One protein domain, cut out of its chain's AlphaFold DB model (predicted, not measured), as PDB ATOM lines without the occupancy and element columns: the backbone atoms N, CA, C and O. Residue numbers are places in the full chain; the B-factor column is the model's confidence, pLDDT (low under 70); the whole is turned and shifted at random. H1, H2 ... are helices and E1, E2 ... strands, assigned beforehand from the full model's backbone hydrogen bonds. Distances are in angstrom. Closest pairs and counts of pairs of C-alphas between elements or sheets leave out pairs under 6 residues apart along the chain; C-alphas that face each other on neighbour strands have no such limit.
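Overview. This is residues 9 to 118 of the 547 residues of an uncharacterized protein of Deltaproteobacteria bacterium (UniProt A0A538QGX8). Three long helices, H1, H4 and H3, make one slab with H4 in the middle, side by side with H1 and crossing H3; the hairpin E1 and E2 lies at the end where H1 begins, and short H2 at the other end. The 110 printed residues have four named helices and two named strands, in the order H1, H2, H3, E1, E2, H4, with an antiparallel sheet E1 - E2; the class is mostly helix. The whole is loose, with a radius of gyration of the C-alphas of 16.6 A, and only just flat, with spans of 51 by 29 by 16 A.

Along the chain. H1, residues 11 to 29, starts at C-alpha 11 (171.014, 108.378, 142.216) and is 26.6 A long. H2 is residues 35 to 40, 8.7 A. H3, residues 43 to 64, is 30.7 A long. E1, residues 73 to 77, and E2, residues 80 to 84, measure 12.0 A and 12.3 A. H4, residues 98 to 116, is 27.1 A long and ends at C-alpha 116 (194.486, 100.494, 157.640).

Arrangement. H1 and H4 touch at a shallow tilt of 24 degrees, the same way; their closest C-alphas, of Leu 23 and Gly 108, are 4.6 A apart. H3 and H4 touch at a steep tilt of 46 degrees, opposite ways, with the C-alphas of Ala 53 and Ala 110 closest at 5.1 A. H1 and H3 are close but not clearly touching, 7.7 A between the C-alphas of Lys 12 and Trp 64. H2 touches no helix. E1 and E2 form an antiparallel hairpin, with N 75 and O 82 within hydrogen-bond range at 2.9 A. The closest C-alphas of H1 and E1, of Leu 11 and Ala 73, are 4.7 A apart. Each O i to N i+4 pair is within hydrogen-bond range in H1, H2 and H4, and 17 of 18 in H3.

Size, cuts and confidence. The C-alphas of His 40 and Glu 89, the two farthest apart, are 52.4 A apart. The printed part has no cut. The link from E2 to H4, residues 85 to 97, is long. No printed residue is under 70 in pLDDT.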
ATOM      1  N   VAL A   9     170.284 112.839 136.585       95.56
ATOM      2  CA  VAL A   9     171.433 111.993 136.935       95.56
ATOM      3  C   VAL A   9     170.945 110.911 137.882       95.56
ATOM      4  O   VAL A   9     170.303 111.215 138.887       95.56
ATOM      5  N   GLY A  10     171.200 109.645 137.565       95.88
ATOM      6  CA  GLY A  10     170.708 108.553 138.401       95.88
ATOM      7  C   GLY A  10     171.371 108.550 139.781       95.88
ATOM      8  O   GLY A  10     172.573 108.800 139.921       95.88
ATOM      9  N   LEU A  11     170.575 108.287 140.821       95.62
ATOM     10  CA  LEU A  11     171.014 108.378 142.216       95.62
ATOM     11  C   LEU A  11     172.172 107.418 142.523       95.62
ATOM     12  O   LEU A  11     173.068 107.765 143.288       95.62
ATOM     13  N   LYS A  12     172.203 106.241 141.879       95.06
ATOM     14  CA  LYS A  12     173.297 105.268 142.021       95.06
ATOM     15  C   LYS A  12     174.639 105.857 141.602       95.06
ATOM     16  O   LYS A  12     175.640 105.643 142.272       95.06
ATOM     17  N   SER A  13     174.652 106.623 140.519       95.69
ATOM     18  CA  SER A  13     175.869 107.248 140.003       95.69
ATOM     19  C   SER A  13     176.376 108.343 140.931       95.69
ATOM     20  O   SER A  13     177.567 108.393 141.222       95.69
ATOM     21  N   VAL A  14     175.466 109.176 141.447       95.12
ATOM     22  CA  VAL A  14     175.812 110.217 142.425       95.12
ATOM     23  C   VAL A  14     176.365 109.592 143.702       95.12
ATOM     24  O   VAL A  14     177.417 110.008 144.175       95.12
ATOM     25  N   ALA A  15     175.707 108.556 144.224       95.38
ATOM     26  CA  ALA A  15     176.157 107.866 145.425       95.38
ATOM     27  C   ALA A  15     177.506 107.151 145.219       95.38
ATOM     28  O   ALA A  15     178.357 107.224 146.099       95.38
ATOM     29  N   ALA A  16     177.750 106.527 144.060       96.06
ATOM     30  CA  ALA A  16     179.039 105.898 143.759       96.06
ATOM     31  C   ALA A  16     180.186 106.924 143.700       96.06
ATOM     32  O   ALA A  16     181.257 106.672 144.248       96.06
ATOM     33  N   VAL A  17     179.957 108.089 143.080       96.75
ATOM     34  CA  VAL A  17     180.945 109.181 143.030       96.75
ATOM     35  C   VAL A  17     181.180 109.768 144.419       96.75
ATOM     36  O   VAL A  17     182.329 109.899 144.823       96.75
ATOM     37  N   ALA A  18     180.117 110.085 145.165       96.25
ATOM     38  CA  ALA A  18     180.230 110.677 146.496       96.25
ATOM     39  C   ALA A  18     180.940 109.739 147.482       96.25
ATOM     40  O   ALA A  18     181.867 110.160 148.169       96.25
ATOM     41  N   LEU A  19     180.552 108.459 147.512       96.19
ATOM     42  CA  LEU A  19     181.174 107.469 148.388       96.19
ATOM     43  C   LEU A  19     182.619 107.180 147.963       96.19
ATOM     44  O   LEU A  19     183.506 107.159 148.809       96.19
ATOM     45  N   GLY A  20     182.877 107.011 146.662       96.81
ATOM     46  CA  GLY A  20     184.231 106.810 146.142       96.81
ATOM     47  C   GLY A  20     185.158 107.981 146.476       96.81
ATOM     48  O   GLY A  20     186.249 107.764 146.995       96.81
ATOM     49  N   ALA A  21     184.703 109.218 146.256       96.81
ATOM     50  CA  ALA A  21     185.458 110.426 146.584       96.81
ATOM     51  C   ALA A  21     185.713 110.561 148.092       96.81
ATOM     52  O   ALA A  21     186.834 110.869 148.486       96.81
ATOM     53  N   LEU A  22     184.711 110.283 148.934       97.25
ATOM     54  CA  LEU A  22     184.866 110.298 150.390       97.25
ATOM     55  C   LEU A  22     185.913 109.277 150.855       97.25
ATOM     56  O   LEU A  22     186.789 109.615 151.644       97.25
ATOM     57  N   LEU A  23     185.849 108.042 150.355       97.00
ATOM     58  CA  LEU A  23     186.793 106.985 150.726       97.00
ATOM     59  C   LEU A  23     188.219 107.295 150.240       97.00
ATOM     60  O   LEU A  23     189.170 107.112 150.996       97.00
ATOM     61  N   LEU A  24     188.369 107.831 149.024       96.69
ATOM     62  CA  LEU A  24     189.661 108.309 148.517       96.69
ATOM     63  C   LEU A  24     190.213 109.459 149.365       96.69
ATOM     64  O   LEU A  24     191.398 109.459 149.686       96.69
ATOM     65  N   ALA A  25     189.369 110.414 149.764       94.25
ATOM     66  CA  ALA A  25     189.774 111.516 150.631       94.25
ATOM     67  C   ALA A  25     190.224 111.011 152.009       94.25
ATOM     68  O   ALA A  25     191.252 111.453 152.512       94.25
ATOM     69  N   LEU A  26     189.509 110.046 152.597       92.12
ATOM     70  CA  LEU A  26     189.900 109.420 153.864       92.12
ATOM     71  C   LEU A  26     191.244 108.691 153.762       92.12
ATOM     72  O   LEU A  26     192.068 108.811 154.668       92.12
ATOM     73  N   GLY A  27     191.495 107.966 152.669       91.56
ATOM     74  CA  GLY A  27     192.794 107.332 152.448       91.56
ATOM     75  C   GLY A  27     193.915 108.346 152.187       91.56
ATOM     76  O   GLY A  27     195.007 108.200 152.734       91.56
ATOM     77  N   ALA A  28     193.645 109.417 151.434       90.56
ATOM     78  CA  ALA A  28     194.594 110.510 151.204       90.56
ATOM     79  C   ALA A  28     194.972 111.237 152.505       90.56
ATOM     80  O   ALA A  28     196.154 111.425 152.771       90.56
ATOM     81  N   LEU A  29     193.988 111.551 153.359       87.31
ATOM     82  CA  LEU A  29     194.193 112.137 154.695       87.31
ATOM     83  C   LEU A  29     195.043 111.249 155.619       87.31
ATOM     84  O   LEU A  29     195.584 111.723 156.611       87.31
ATOM     85  N   ARG A  30     195.151 109.953 155.310       86.81
ATOM     86  CA  ARG A  30     195.997 108.981 156.015       86.81
ATOM     87  C   ARG A  30     197.296 108.666 155.268       86.81
ATOM     88  O   ARG A  30     197.961 107.692 155.607       86.81
ATOM     89  N   HIS A  31     197.653 109.461 154.257       86.62
ATOM     90  CA  HIS A  31     198.840 109.286 153.408       86.62
ATOM     91  C   HIS A  31     198.908 107.931 152.677       86.62
ATOM     92  O   HIS A  31     199.968 107.517 152.212       86.62
ATOM     93  N   ALA A  32     197.780 107.231 152.521       89.38
ATOM     94  CA  ALA A  32     197.734 105.922 151.862       89.38
ATOM     95  C   ALA A  32     198.028 105.996 150.355       89.38
ATOM     96  O   ALA A  32     198.422 105.005 149.746       89.38
ATOM     97  N   LEU A  33     197.815 107.170 149.754       91.06
ATOM     98  CA  LEU A  33     198.036 107.433 148.331       91.06
ATOM     99  C   LEU A  33     199.389 108.107 148.044       91.06
ATOM    100  O   LEU A  33     199.651 108.463 146.897       91.06
ATOM    101  N   ASP A  34     200.237 108.290 149.059       91.12
ATOM    102  CA  ASP A  34     201.587 108.823 148.876       91.12
ATOM    103  C   ASP A  34     202.424 107.844 148.021       91.12
ATOM    104  O   ASP A  34     202.499 106.652 148.356       91.12
ATOM    105  N   PRO A  35     203.071 108.308 146.930       90.62
ATOM    106  CA  PRO A  35     203.988 107.496 146.135       90.62
ATOM    107  C   PRO A  35     205.032 106.739 146.962       90.62
ATOM    108  O   PRO A  35     205.391 105.620 146.592       90.62
ATOM    109  N   THR A  36     205.515 107.310 148.070       85.06
ATOM    110  CA  THR A  36     206.481 106.637 148.952       85.06
ATOM    111  C   THR A  36     205.846 105.424 149.636       85.06
ATOM    112  O   THR A  36     206.371 104.314 149.540       85.06
ATOM    113  N   THR A  37     204.663 105.594 150.234       85.94
ATOM    114  CA  THR A  37     203.900 104.516 150.879       85.94
ATOM    115  C   THR A  37     203.580 103.402 149.888       85.94
ATOM    116  O   THR A  37     203.824 102.233 150.185       85.94
ATOM    117  N   LEU A  38     203.111 103.751 148.685       91.56
ATOM    118  CA  LEU A  38     202.774 102.774 147.648       91.56
ATOM    119  C   LEU A  38     203.996 101.975 147.169       91.56
ATOM    120  O   LEU A  38     203.883 100.770 146.957       91.56
ATOM    121  N   ARG A  39     205.172 102.610 147.049       92.06
ATOM    122  CA  ARG A  39     206.433 101.928 146.687       92.06
ATOM    123  C   ARG A  39     206.918 100.955 147.757       92.06
ATOM    124  O   ARG A  39     207.613  99.999 147.430       92.06
ATOM    125  N   HIS A  40     206.566 101.191 149.018       90.69
ATOM    126  CA  HIS A  40     206.973 100.340 150.131       90.69
ATOM    127  C   HIS A  40     205.982  99.216 150.448       90.69
ATOM    128  O   HIS A  40     206.293  98.386 151.300       90.69
ATOM    129  N   LEU A  41     204.813  99.141 149.801       90.62
ATOM    130  CA  LEU A  41     203.871  98.042 150.028       90.62
ATOM    131  C   LEU A  41     204.456  96.709 149.549       90.62
ATOM    132  O   LEU A  41     204.879  96.554 148.406       90.62
ATOM    133  N   SER A  42     204.454  95.719 150.437       91.69
ATOM    134  CA  SER A  42     204.874  94.363 150.103       91.69
ATOM    135  C   SER A  42     203.842  93.687 149.188       91.69
ATOM    136  O   SER A  42     202.648  94.001 149.271       91.69
ATOM    137  N   PRO A  43     204.241  92.694 148.372       90.81
ATOM    138  CA  PRO A  43     203.302  91.934 147.543       90.81
ATOM    139  C   PRO A  43     202.143  91.322 148.346       90.81
ATOM    140  O   PRO A  43     201.003  91.322 147.886       90.81
ATOM    141  N   GLY A  44     202.415  90.863 149.575       87.25
ATOM    142  CA  GLY A  44     201.397  90.321 150.480       87.25
ATOM    143  C   GLY A  44     200.381  91.372 150.940       87.25
ATOM    144  O   GLY A  44     199.182  91.097 150.958       87.25
ATOM    145  N   ALA A  45     200.836  92.592 151.239       90.38
ATOM    146  CA  ALA A  45     199.945  93.703 151.572       90.38
ATOM    147  C   ALA A  45     199.070  94.100 150.371       90.38
ATOM    148  O   ALA A  45     197.857  94.230 150.518       90.38
ATOM    149  N   CYS A  46     199.652  94.199 149.169       94.19
ATOM    150  CA  CYS A  46     198.909  94.487 147.937       94.19
ATOM    151  C   CYS A  46     197.826  93.435 147.647       94.19
ATOM    152  O   CYS A  46     196.694  93.793 147.317       94.19
ATOM    153  N   PHE A  47     198.149  92.146 147.805       92.69
ATOM    154  CA  PHE A  47     197.180  91.061 147.639       92.69
ATOM    155  C   PHE A  47     196.021  91.176 148.636       92.69
ATOM    156  O   PHE A  47     194.858  91.119 148.236       92.69
ATOM    157  N   LEU A  48     196.324  91.389 149.920       90.31
ATOM    158  CA  LEU A  48     195.315  91.506 150.973       90.31
ATOM    159  C   LEU A  48     194.385  92.711 150.753       90.31
ATOM    160  O   LEU A  48     193.166  92.576 150.857       90.31
ATOM    161  N   VAL A  49     194.949  93.869 150.401       95.12
ATOM    162  CA  VAL A  49     194.189  95.076 150.035       95.12
ATOM    163  C   VAL A  49     193.262  94.785 148.855       95.12
ATOM    164  O   VAL A  49     192.069  95.087 148.922       95.12
ATOM    165  N   GLY A  50     193.787  94.168 147.792       95.88
ATOM    166  CA  GLY A  50     193.007  93.809 146.610       95.88
ATOM    167  C   GLY A  50     191.866  92.840 146.928       95.88
ATOM    168  O   GLY A  50     190.745  93.036 146.453       95.88
ATOM    169  N   LEU A  51     192.124  91.837 147.773       95.00
ATOM    170  CA  LEU A  51     191.132  90.861 148.221       95.00
ATOM    171  C   LEU A  51     189.994  91.535 148.998       95.00
ATOM    172  O   LEU A  51     188.824  91.339 148.668       95.00
ATOM    173  N   ILE A  52     190.329  92.364 149.990       94.75
ATOM    174  CA  ILE A  52     189.345  93.055 150.835       94.75
ATOM    175  C   ILE A  52     188.523  94.045 150.013       94.75
ATOM    176  O   ILE A  52     187.294  94.045 150.106       94.75
ATOM    177  N   ALA A  53     189.173  94.843 149.163       97.00
ATOM    178  CA  ALA A  53     188.482  95.794 148.302       97.00
ATOM    179  C   ALA A  53     187.525  95.086 147.331       97.00
ATOM    180  O   ALA A  53     186.367  95.488 147.195       97.00
ATOM    181  N   SER A  54     187.967  93.986 146.713       97.25
ATOM    182  CA  SER A  54     187.139  93.199 145.793       97.25
ATOM    183  C   SER A  54     185.945  92.559 146.498       97.25
ATOM    184  O   SER A  54     184.830  92.593 145.970       97.25
ATOM    185  N   LEU A  55     186.147  92.007 147.698       97.12
ATOM    186  CA  LEU A  55     185.087  91.375 148.483       97.12
ATOM    187  C   LEU A  55     184.047  92.405 148.945       97.12
ATOM    188  O   LEU A  55     182.851  92.198 148.744       97.12
ATOM    189  N   ALA A  56     184.486  93.556 149.459       95.81
ATOM    190  CA  ALA A  56     183.601  94.644 149.869       95.81
ATOM    191  C   ALA A  56     182.768  95.196 148.696       95.81
ATOM    192  O   ALA A  56     181.548  95.339 148.810       95.81
ATOM    193  N   VAL A  57     183.392  95.449 147.538       96.69
ATOM    194  CA  VAL A  57     182.674  95.923 146.340       96.69
ATOM    195  C   VAL A  57     181.730  94.857 145.785       96.69
ATOM    196  O   VAL A  57     180.649  95.195 145.300       96.69
ATOM    197  N   SER A  58     182.088  93.575 145.884       95.06
ATOM    198  CA  SER A  58     181.208  92.472 145.481       95.06
ATOM    199  C   SER A  58     179.963  92.401 146.364       95.06
ATOM    200  O   SER A  58     178.855  92.332 145.832       95.06
ATOM    201  N   LEU A  59     180.120  92.514 147.689       95.19
ATOM    202  CA  LEU A  59     179.005  92.565 148.641       95.19
ATOM    203  C   LEU A  59     178.090  93.769 148.381       95.19
ATOM    204  O   LEU A  59     176.873  93.609 148.279       95.19
ATOM    205  N   LEU A  60     178.666  94.958 148.171       94.38
ATOM    206  CA  LEU A  60     177.905  96.141 147.756       94.38
ATOM    207  C   LEU A  60     177.185  95.903 146.424       94.38
ATOM    208  O   LEU A  60     176.032  96.299 146.256       94.38
ATOM    209  N   GLY A  61     177.830  95.217 145.481       91.31
ATOM    210  CA  GLY A  61     177.276  94.904 144.168       91.31
ATOM    211  C   GLY A  61     176.033  94.020 144.198       91.31
ATOM    212  O   GLY A  61     175.164  94.210 143.340       91.31
ATOM    213  N   ILE A  62     175.911  93.120 145.183       92.00
ATOM    214  CA  ILE A  62     174.724  92.270 145.376       92.00
ATOM    215  C   ILE A  62     173.489  93.141 145.644       92.00
ATOM    216  O   ILE A  62     172.459  92.964 144.989       92.00
ATOM    217  N   GLY A  63     173.606  94.124 146.543       88.94
ATOM    218  CA  GLY A  63     172.512  95.046 146.863       88.94
ATOM    219  C   GLY A  63     172.304  96.133 145.803       88.94
ATOM    220  O   GLY A  63     171.179  96.416 145.393       88.94
ATOM    221  N   TRP A  64     173.391  96.731 145.315       92.00
ATOM    222  CA  TRP A  64     173.343  97.919 144.457       92.00
ATOM    223  C   TRP A  64     172.953  97.593 143.008       92.00
ATOM    224  O   TRP A  64     172.312  98.404 142.330       92.00
ATOM    225  N   ARG A  65     173.316  96.397 142.514       93.69
ATOM    226  CA  ARG A  65     173.094  95.954 141.127       93.69
ATOM    227  C   ARG A  65     173.522  97.023 140.109       93.69
ATOM    228  O   ARG A  65     172.682  97.618 139.435       93.69
ATOM    229  N   PHE A  66     174.829  97.267 139.996       88.19
ATOM    230  CA  PHE A  66     175.431  98.342 139.180       88.19
ATOM    231  C   PHE A  66     175.021  98.374 137.692       88.19
ATOM    232  O   PHE A  66     175.174  99.403 137.045       88.19
ATOM    233  N   GLY A  67     174.516  97.268 137.134       87.81
ATOM    234  CA  GLY A  67     174.022  97.206 135.750       87.81
ATOM    235  C   GLY A  67     172.548  97.589 135.574       87.81
ATOM    236  O   GLY A  67     172.080  97.692 134.445       87.81
ATOM    237  N   VAL A  68     171.803  97.780 136.667       93.12
ATOM    238  CA  VAL A  68     170.374  98.116 136.621       93.12
ATOM    239  C   VAL A  68     170.209  99.630 136.777       93.12
ATOM    240  O   VAL A  68     170.692 100.158 137.788       93.12
ATOM    241  N   PRO A  69     169.496 100.312 135.856       92.56
ATOM    242  CA  PRO A  69     169.235 101.747 135.942       92.56
ATOM    243  C   PRO A  69     168.649 102.159 137.294       92.56
ATOM    244  O   PRO A  69     167.904 101.405 137.931       92.56
ATOM    245  N   SER A  70     168.986 103.364 137.741       92.62
ATOM    246  CA  SER A  70     168.452 103.928 138.977       92.62
ATOM    247  C   SER A  70     166.940 104.145 138.869       92.62
ATOM    248  O   SER A  70     166.461 104.711 137.891       92.62
ATOM    249  N   ARG A  71     166.180 103.735 139.894       93.81
ATOM    250  CA  ARG A  71     164.738 104.049 140.000       93.81
ATOM    251  C   ARG A  71     164.478 105.501 140.408       93.81
ATOM    252  O   ARG A  71     163.407 106.028 140.127       93.81
ATOM    253  N   SER A  72     165.476 106.125 141.030       94.06
ATOM    254  CA  SER A  72     165.444 107.499 141.522       94.06
ATOM    255  C   SER A  72     166.602 108.295 140.923       94.06
ATOM    256  O   SER A  72     167.668 107.741 140.636       94.06
ATOM    257  N   ALA A  73     166.403 109.592 140.723       95.69
ATOM    258  CA  ALA A  73     167.391 110.480 140.121       95.69
ATOM    259  C   ALA A  73     167.449 111.822 140.848       95.69
ATOM    260  O   ALA A  73     166.482 112.250 141.472       95.69
ATOM    261  N   LEU A  74     168.586 112.497 140.731       94.88
ATOM    262  CA  LEU A  74     168.739 113.898 141.092       94.88
ATOM    263  C   LEU A  74     168.493 114.755 139.848       94.88
ATOM    264  O   LEU A  74     169.094 114.539 138.792       94.88
ATOM    265  N   ALA A  75     167.591 115.722 139.986       94.19
ATOM    266  CA  ALA A  75     167.271 116.714 138.972       94.19
ATOM    267  C   ALA A  75     167.635 118.107 139.483       94.19
ATOM    268  O   ALA A  75     167.491 118.390 140.671       94.19
ATOM    269  N   LEU A  76     168.038 119.010 138.590       92.25
ATOM    270  CA  LEU A  76     168.101 120.432 138.917       92.25
ATOM    271  C   LEU A  76     166.750 121.078 138.580       92.25
ATOM    272  O   LEU A  76     166.409 121.245 137.405       92.25
ATOM    273  N   VAL A  77     165.977 121.436 139.603       89.94
ATOM    274  CA  VAL A  77     164.686 122.123 139.460       89.94
ATOM    275  C   VAL A  77     164.872 123.557 139.939       89.94
ATOM    276  O   VAL A  77     165.141 123.797 141.114       89.94
ATOM    277  N   ARG A  78     164.776 124.527 139.018       89.31
ATOM    278  CA  ARG A  78     164.986 125.964 139.304       89.31
ATOM    279  C   ARG A  78     166.322 126.256 140.016       89.31
ATOM    280  O   ARG A  78     166.369 127.018 140.975       89.31
ATOM    281  N   GLY A  79     167.404 125.610 139.579       89.44
ATOM    282  CA  GLY A  79     168.740 125.803 140.160       89.44
ATOM    283  C   GLY A  79     169.017 125.016 141.445       89.44
ATOM    284  O   GLY A  79     170.148 125.035 141.917       89.44
ATOM    285  N   ARG A  80     168.032 124.303 142.007       89.25
ATOM    286  CA  ARG A  80     168.199 123.521 143.240       89.25
ATOM    287  C   ARG A  80     168.176 122.017 142.951       89.25
ATOM    288  O   ARG A  80     167.362 121.583 142.130       89.25
ATOM    289  N   PRO A  81     169.046 121.215 143.594       91.56
ATOM    290  CA  PRO A  81     168.978 119.765 143.492       91.56
ATOM    291  C   PRO A  81     167.693 119.268 144.164       91.56
ATOM    292  O   PRO A  81     167.429 119.577 145.323       91.56
ATOM    293  N   ALA A  82     166.894 118.506 143.425       93.44
ATOM    294  CA  ALA A  82     165.686 117.854 143.909       93.44
ATOM    295  C   ALA A  82     165.782 116.348 143.644       93.44
ATOM    296  O   ALA A  82     166.169 115.922 142.551       93.44
ATOM    297  N   LEU A  83     165.434 115.547 144.652       94.81
ATOM    298  CA  LEU A  83     165.343 114.099 144.525       94.81
ATOM    299  C   LEU A  83     164.012 113.734 143.856       94.81
ATOM    300  O   LEU A  83     162.946 114.119 144.326       94.81
ATOM    301  N   VAL A  84     164.079 112.978 142.765       93.25
ATOM    302  CA  VAL A  84     162.916 112.429 142.063       93.25
ATOM    303  C   VAL A  84     162.882 110.928 142.336       93.25
ATOM    304  O   VAL A  84     163.673 110.173 141.771       93.25
ATOM    305  N   GLU A  85     162.000 110.495 143.238       90.19
ATOM    306  CA  GLU A  85     161.966 109.109 143.731       90.19
ATOM    307  C   GLU A  85     161.401 108.109 142.720       90.19
ATOM    308  O   GLU A  85     161.860 106.967 142.677       90.19
ATOM    309  N   ARG A  86     160.442 108.545 141.890       87.06
ATOM    310  CA  ARG A  86     159.846 107.755 140.806       87.06
ATOM    311  C   ARG A  86     159.997 108.487 139.487       87.06
ATOM    312  O   ARG A  86     159.328 109.484 139.228       87.06
ATOM    313  N   ILE A  87     160.887 107.974 138.656       87.81
ATOM    314  CA  ILE A  87     161.062 108.460 137.293       87.81
ATOM    315  C   ILE A  87     159.888 107.939 136.452       87.81
ATOM    316  O   ILE A  87     159.564 106.754 136.522       87.81
ATOM    317  N   ALA A  88     159.236 108.826 135.697       86.50
ATOM    318  CA  ALA A  88     158.123 108.460 134.823       86.50
ATOM    319  C   ALA A  88     158.543 107.384 133.805       86.50
ATOM    320  O   ALA A  88     159.681 107.382 133.323       86.50
ATOM    321  N   GLU A  89     157.619 106.480 133.467       84.44
ATOM    322  CA  GLU A  89     157.864 105.423 132.484       84.44
ATOM    323  C   GLU A  89     158.353 106.017 131.152       84.44
ATOM    324  O   GLU A  89     157.815 106.997 130.645       84.44
ATOM    325  N   GLY A  90     159.433 105.448 130.607       84.88
ATOM    326  CA  GLY A  90     160.073 105.913 129.371       84.88
ATOM    327  C   GLY A  90     161.211 106.925 129.557       84.88
ATOM    328  O   GLY A  90     162.045 107.059 128.660       84.88
ATOM    329  N   VAL A  91     161.336 107.577 130.719       88.31
ATOM    330  CA  VAL A  91     162.460 108.485 130.998       88.31
ATOM    331  C   VAL A  91     163.616 107.701 131.624       88.31
ATOM    332  O   VAL A  91     163.481 107.112 132.692       88.31
ATOM    333  N   ARG A  92     164.782 107.679 130.964       89.19
ATOM    334  CA  ARG A  92     165.986 107.006 131.482       89.19
ATOM    335  C   ARG A  92     166.941 108.030 132.102       89.19
ATOM    336  O   ARG A  92     167.394 108.922 131.380       89.19
ATOM    337  N   PRO A  93     167.277 107.925 133.401       93.19
ATOM    338  CA  PRO A  93     168.306 108.773 133.982       93.19
ATOM    339  C   PRO A  93     169.663 108.460 133.345       93.19
ATOM    340  O   PRO A  93     169.933 107.325 132.944       93.19
ATOM    341  N   ARG A  94     170.538 109.464 133.267       94.56
ATOM    342  CA  ARG A  94     171.938 109.236 132.903       94.56
ATOM    343  C   ARG A  94     172.649 108.640 134.105       94.56
ATOM    344  O   ARG A  94     172.940 109.343 135.072       94.56
ATOM    345  N   ASP A  95     172.894 107.340 134.030       95.75
ATOM    346  CA  ASP A  95     173.758 106.630 134.957       95.75
ATOM    347  C   ASP A  95     175.159 106.443 134.359       95.75
ATOM    348  O   ASP A  95     175.322 106.240 133.155       95.75
ATOM    349  N   LEU A  96     176.178 106.497 135.216       96.00
ATOM    350  CA  LEU A  96     177.522 106.038 134.896       96.00
ATOM    351  C   LEU A  96     177.472 104.547 134.539       96.00
ATOM    352  O   LEU A  96     176.730 103.801 135.189       96.00
ATOM    353  N   PRO A  97     178.286 104.073 133.578       96.50
ATOM    354  CA  PRO A  97     178.392 102.649 133.296       96.50
ATOM    355  C   PRO A  97     178.720 101.866 134.571       96.50
ATOM    356  O   PRO A  97     179.556 102.291 135.369       96.50
ATOM    357  N   GLY A  98     178.102 100.697 134.756       95.00
ATOM    358  CA  GLY A  98     178.288  99.903 135.974       95.00
ATOM    359  C   GLY A  98     179.753  99.545 136.259       95.00
ATOM    360  O   GLY A  98     180.147  99.467 137.419       95.00
ATOM    361  N   LEU A  99     180.579  99.395 135.216       96.38
ATOM    362  CA  LEU A  99     182.029  99.202 135.348       96.38
ATOM    363  C   LEU A  99     182.729 100.417 135.973       96.38
ATOM    364  O   LEU A  99     183.591 100.242 136.827       96.38
ATOM    365  N   VAL A 100     182.321 101.635 135.608       96.94
ATOM    366  CA  VAL A 100     182.875 102.879 136.165       96.94
ATOM    367  C   VAL A 100     182.472 103.034 137.631       96.94
ATOM    368  O   VAL A 100     183.318 103.342 138.465       96.94
ATOM    369  N   GLN A 101     181.209 102.748 137.970       96.56
ATOM    370  CA  GLN A 101     180.742 102.775 139.365       96.56
ATOM    371  C   GLN A 101     181.524 101.779 140.237       96.56
ATOM    372  O   GLN A 101     181.981 102.133 141.321       96.56
ATOM    373  N   ARG A 102     181.735 100.549 139.741       96.44
ATOM    374  CA  ARG A 102     182.552  99.533 140.425       96.44
ATOM    375  C   ARG A 102     184.004  99.972 140.580       96.44
ATOM    376  O   ARG A 102     184.547  99.816 141.664       96.44
ATOM    377  N   GLY A 103     184.611 100.526 139.531       97.25
ATOM    378  CA  GLY A 103     185.993 101.008 139.564       97.25
ATOM    379  C   GLY A 103     186.204 102.119 140.594       97.25
ATOM    380  O   GLY A 103     187.152 102.051 141.370       97.25
ATOM    381  N   LEU A 104     185.284 103.089 140.664       97.25
ATOM    382  CA  LEU A 104     185.321 104.170 141.658       97.25
ATOM    383  C   LEU A 104     185.247 103.640 143.093       97.25
ATOM    384  O   LEU A 104     186.044 104.034 143.943       97.25
ATOM    385  N   LEU A 105     184.312 102.727 143.360       97.38
ATOM    386  CA  LEU A 105     184.164 102.129 144.685       97.38
ATOM    387  C   LEU A 105     185.354 101.238 145.046       97.38
ATOM    388  O   LEU A 105     185.811 101.280 146.182       97.38
ATOM    389  N   LEU A 106     185.890 100.479 144.088       97.88
ATOM    390  CA  LEU A 106     187.075  99.649 144.293       97.88
ATOM    391  C   LEU A 106     188.293 100.500 144.644       97.88
ATOM    392  O   LEU A 106     188.973 100.193 145.615       97.88
ATOM    393  N   ALA A 107     188.525 101.592 143.911       97.44
ATOM    394  CA  ALA A 107     189.606 102.529 144.205       97.44
ATOM    395  C   ALA A 107     189.441 103.177 145.591       97.44
ATOM    396  O   ALA A 107     190.400 103.231 146.361       97.44
ATOM    397  N   GLY A 108     188.224 103.609 145.941       97.19
ATOM    398  CA  GLY A 108     187.925 104.177 147.256       97.19
ATOM    399  C   GLY A 108     188.162 103.189 148.400       97.19
ATOM    400  O   GLY A 108     188.890 103.496 149.342       97.19
ATOM    401  N   VAL A 109     187.603 101.978 148.311       97.56
ATOM    402  CA  VAL A 109     187.783 100.951 149.350       97.56
ATOM    403  C   VAL A 109     189.243 100.503 149.438       97.56
ATOM    404  O   VAL A 109     189.754 100.350 150.545       97.56
ATOM    405  N   ALA A 110     189.939 100.341 148.309       97.31
ATOM    406  CA  ALA A 110     191.363 100.014 148.303       97.31
ATOM    407  C   ALA A 110     192.196 101.102 148.997       97.31
ATOM    408  O   ALA A 110     193.080 100.776 149.779       97.31
ATOM    409  N   SER A 111     191.881 102.383 148.784       96.75
ATOM    410  CA  SER A 111     192.567 103.498 149.448       96.75
ATOM    411  C   SER A 111     192.426 103.452 150.974       96.75
ATOM    412  O   SER A 111     193.419 103.577 151.690       96.75
ATOM    413  N   VAL A 112     191.221 103.175 151.484       96.06
ATOM    414  CA  VAL A 112     190.991 102.988 152.929       96.06
ATOM    415  C   VAL A 112     191.662 101.713 153.448       96.06
ATOM    416  O   VAL A 112     192.240 101.718 154.534       96.06
ATOM    417  N   ALA A 113     191.643 100.628 152.672       95.19
ATOM    418  CA  ALA A 113     192.326  99.391 153.037       95.19
ATOM    419  C   ALA A 113     193.849  99.588 153.133       95.19
ATOM    420  O   ALA A 113     194.440  99.114 154.094       95.19
ATOM    421  N   ILE A 114     194.477 100.338 152.220       94.06
ATOM    422  CA  ILE A 114     195.909 100.687 152.303       94.06
ATOM    423  C   ILE A 114     196.192 101.519 153.560       94.06
ATOM    424  O   ILE A 114     197.191 101.280 154.235       94.06
ATOM    425  N   ALA A 115     195.300 102.452 153.911       90.06
ATOM    426  CA  ALA A 115     195.441 103.264 155.120       90.06
ATOM    427  C   ALA A 115     195.428 102.425 156.412       90.06
ATOM    428  O   ALA A 115     196.125 102.763 157.368       90.06
ATOM    429  N   GLY A 116     194.628 101.353 156.457       89.25
ATOM    430  CA  GLY A 116     194.486 100.494 157.640       89.25
ATOM    431  C   GLY A 116     195.413  99.274 157.671       89.25
ATOM    432  O   GLY A 116     195.782  98.806 158.746       89.25
ATOM    433  N   LEU A 117     195.800  98.744 156.510       86.50
ATOM    434  CA  LEU A 117     196.499  97.463 156.365       86.50
ATOM    435  C   LEU A 117     197.898  97.665 155.781       86.50
ATOM    436  O   LEU A 117     198.203  97.253 154.663       86.50
ATOM    437  N   GLY A 118     198.776  98.289 156.565       85.44
ATOM    438  CA  GLY A 118     200.194  98.384 156.219       85.44
ATOM    439  C   GLY A 118     200.903  97.020 156.229       85.44
ATOM    440  O   GLY A 118     200.363  96.011 156.689       85.44
TER     441      GLY A 118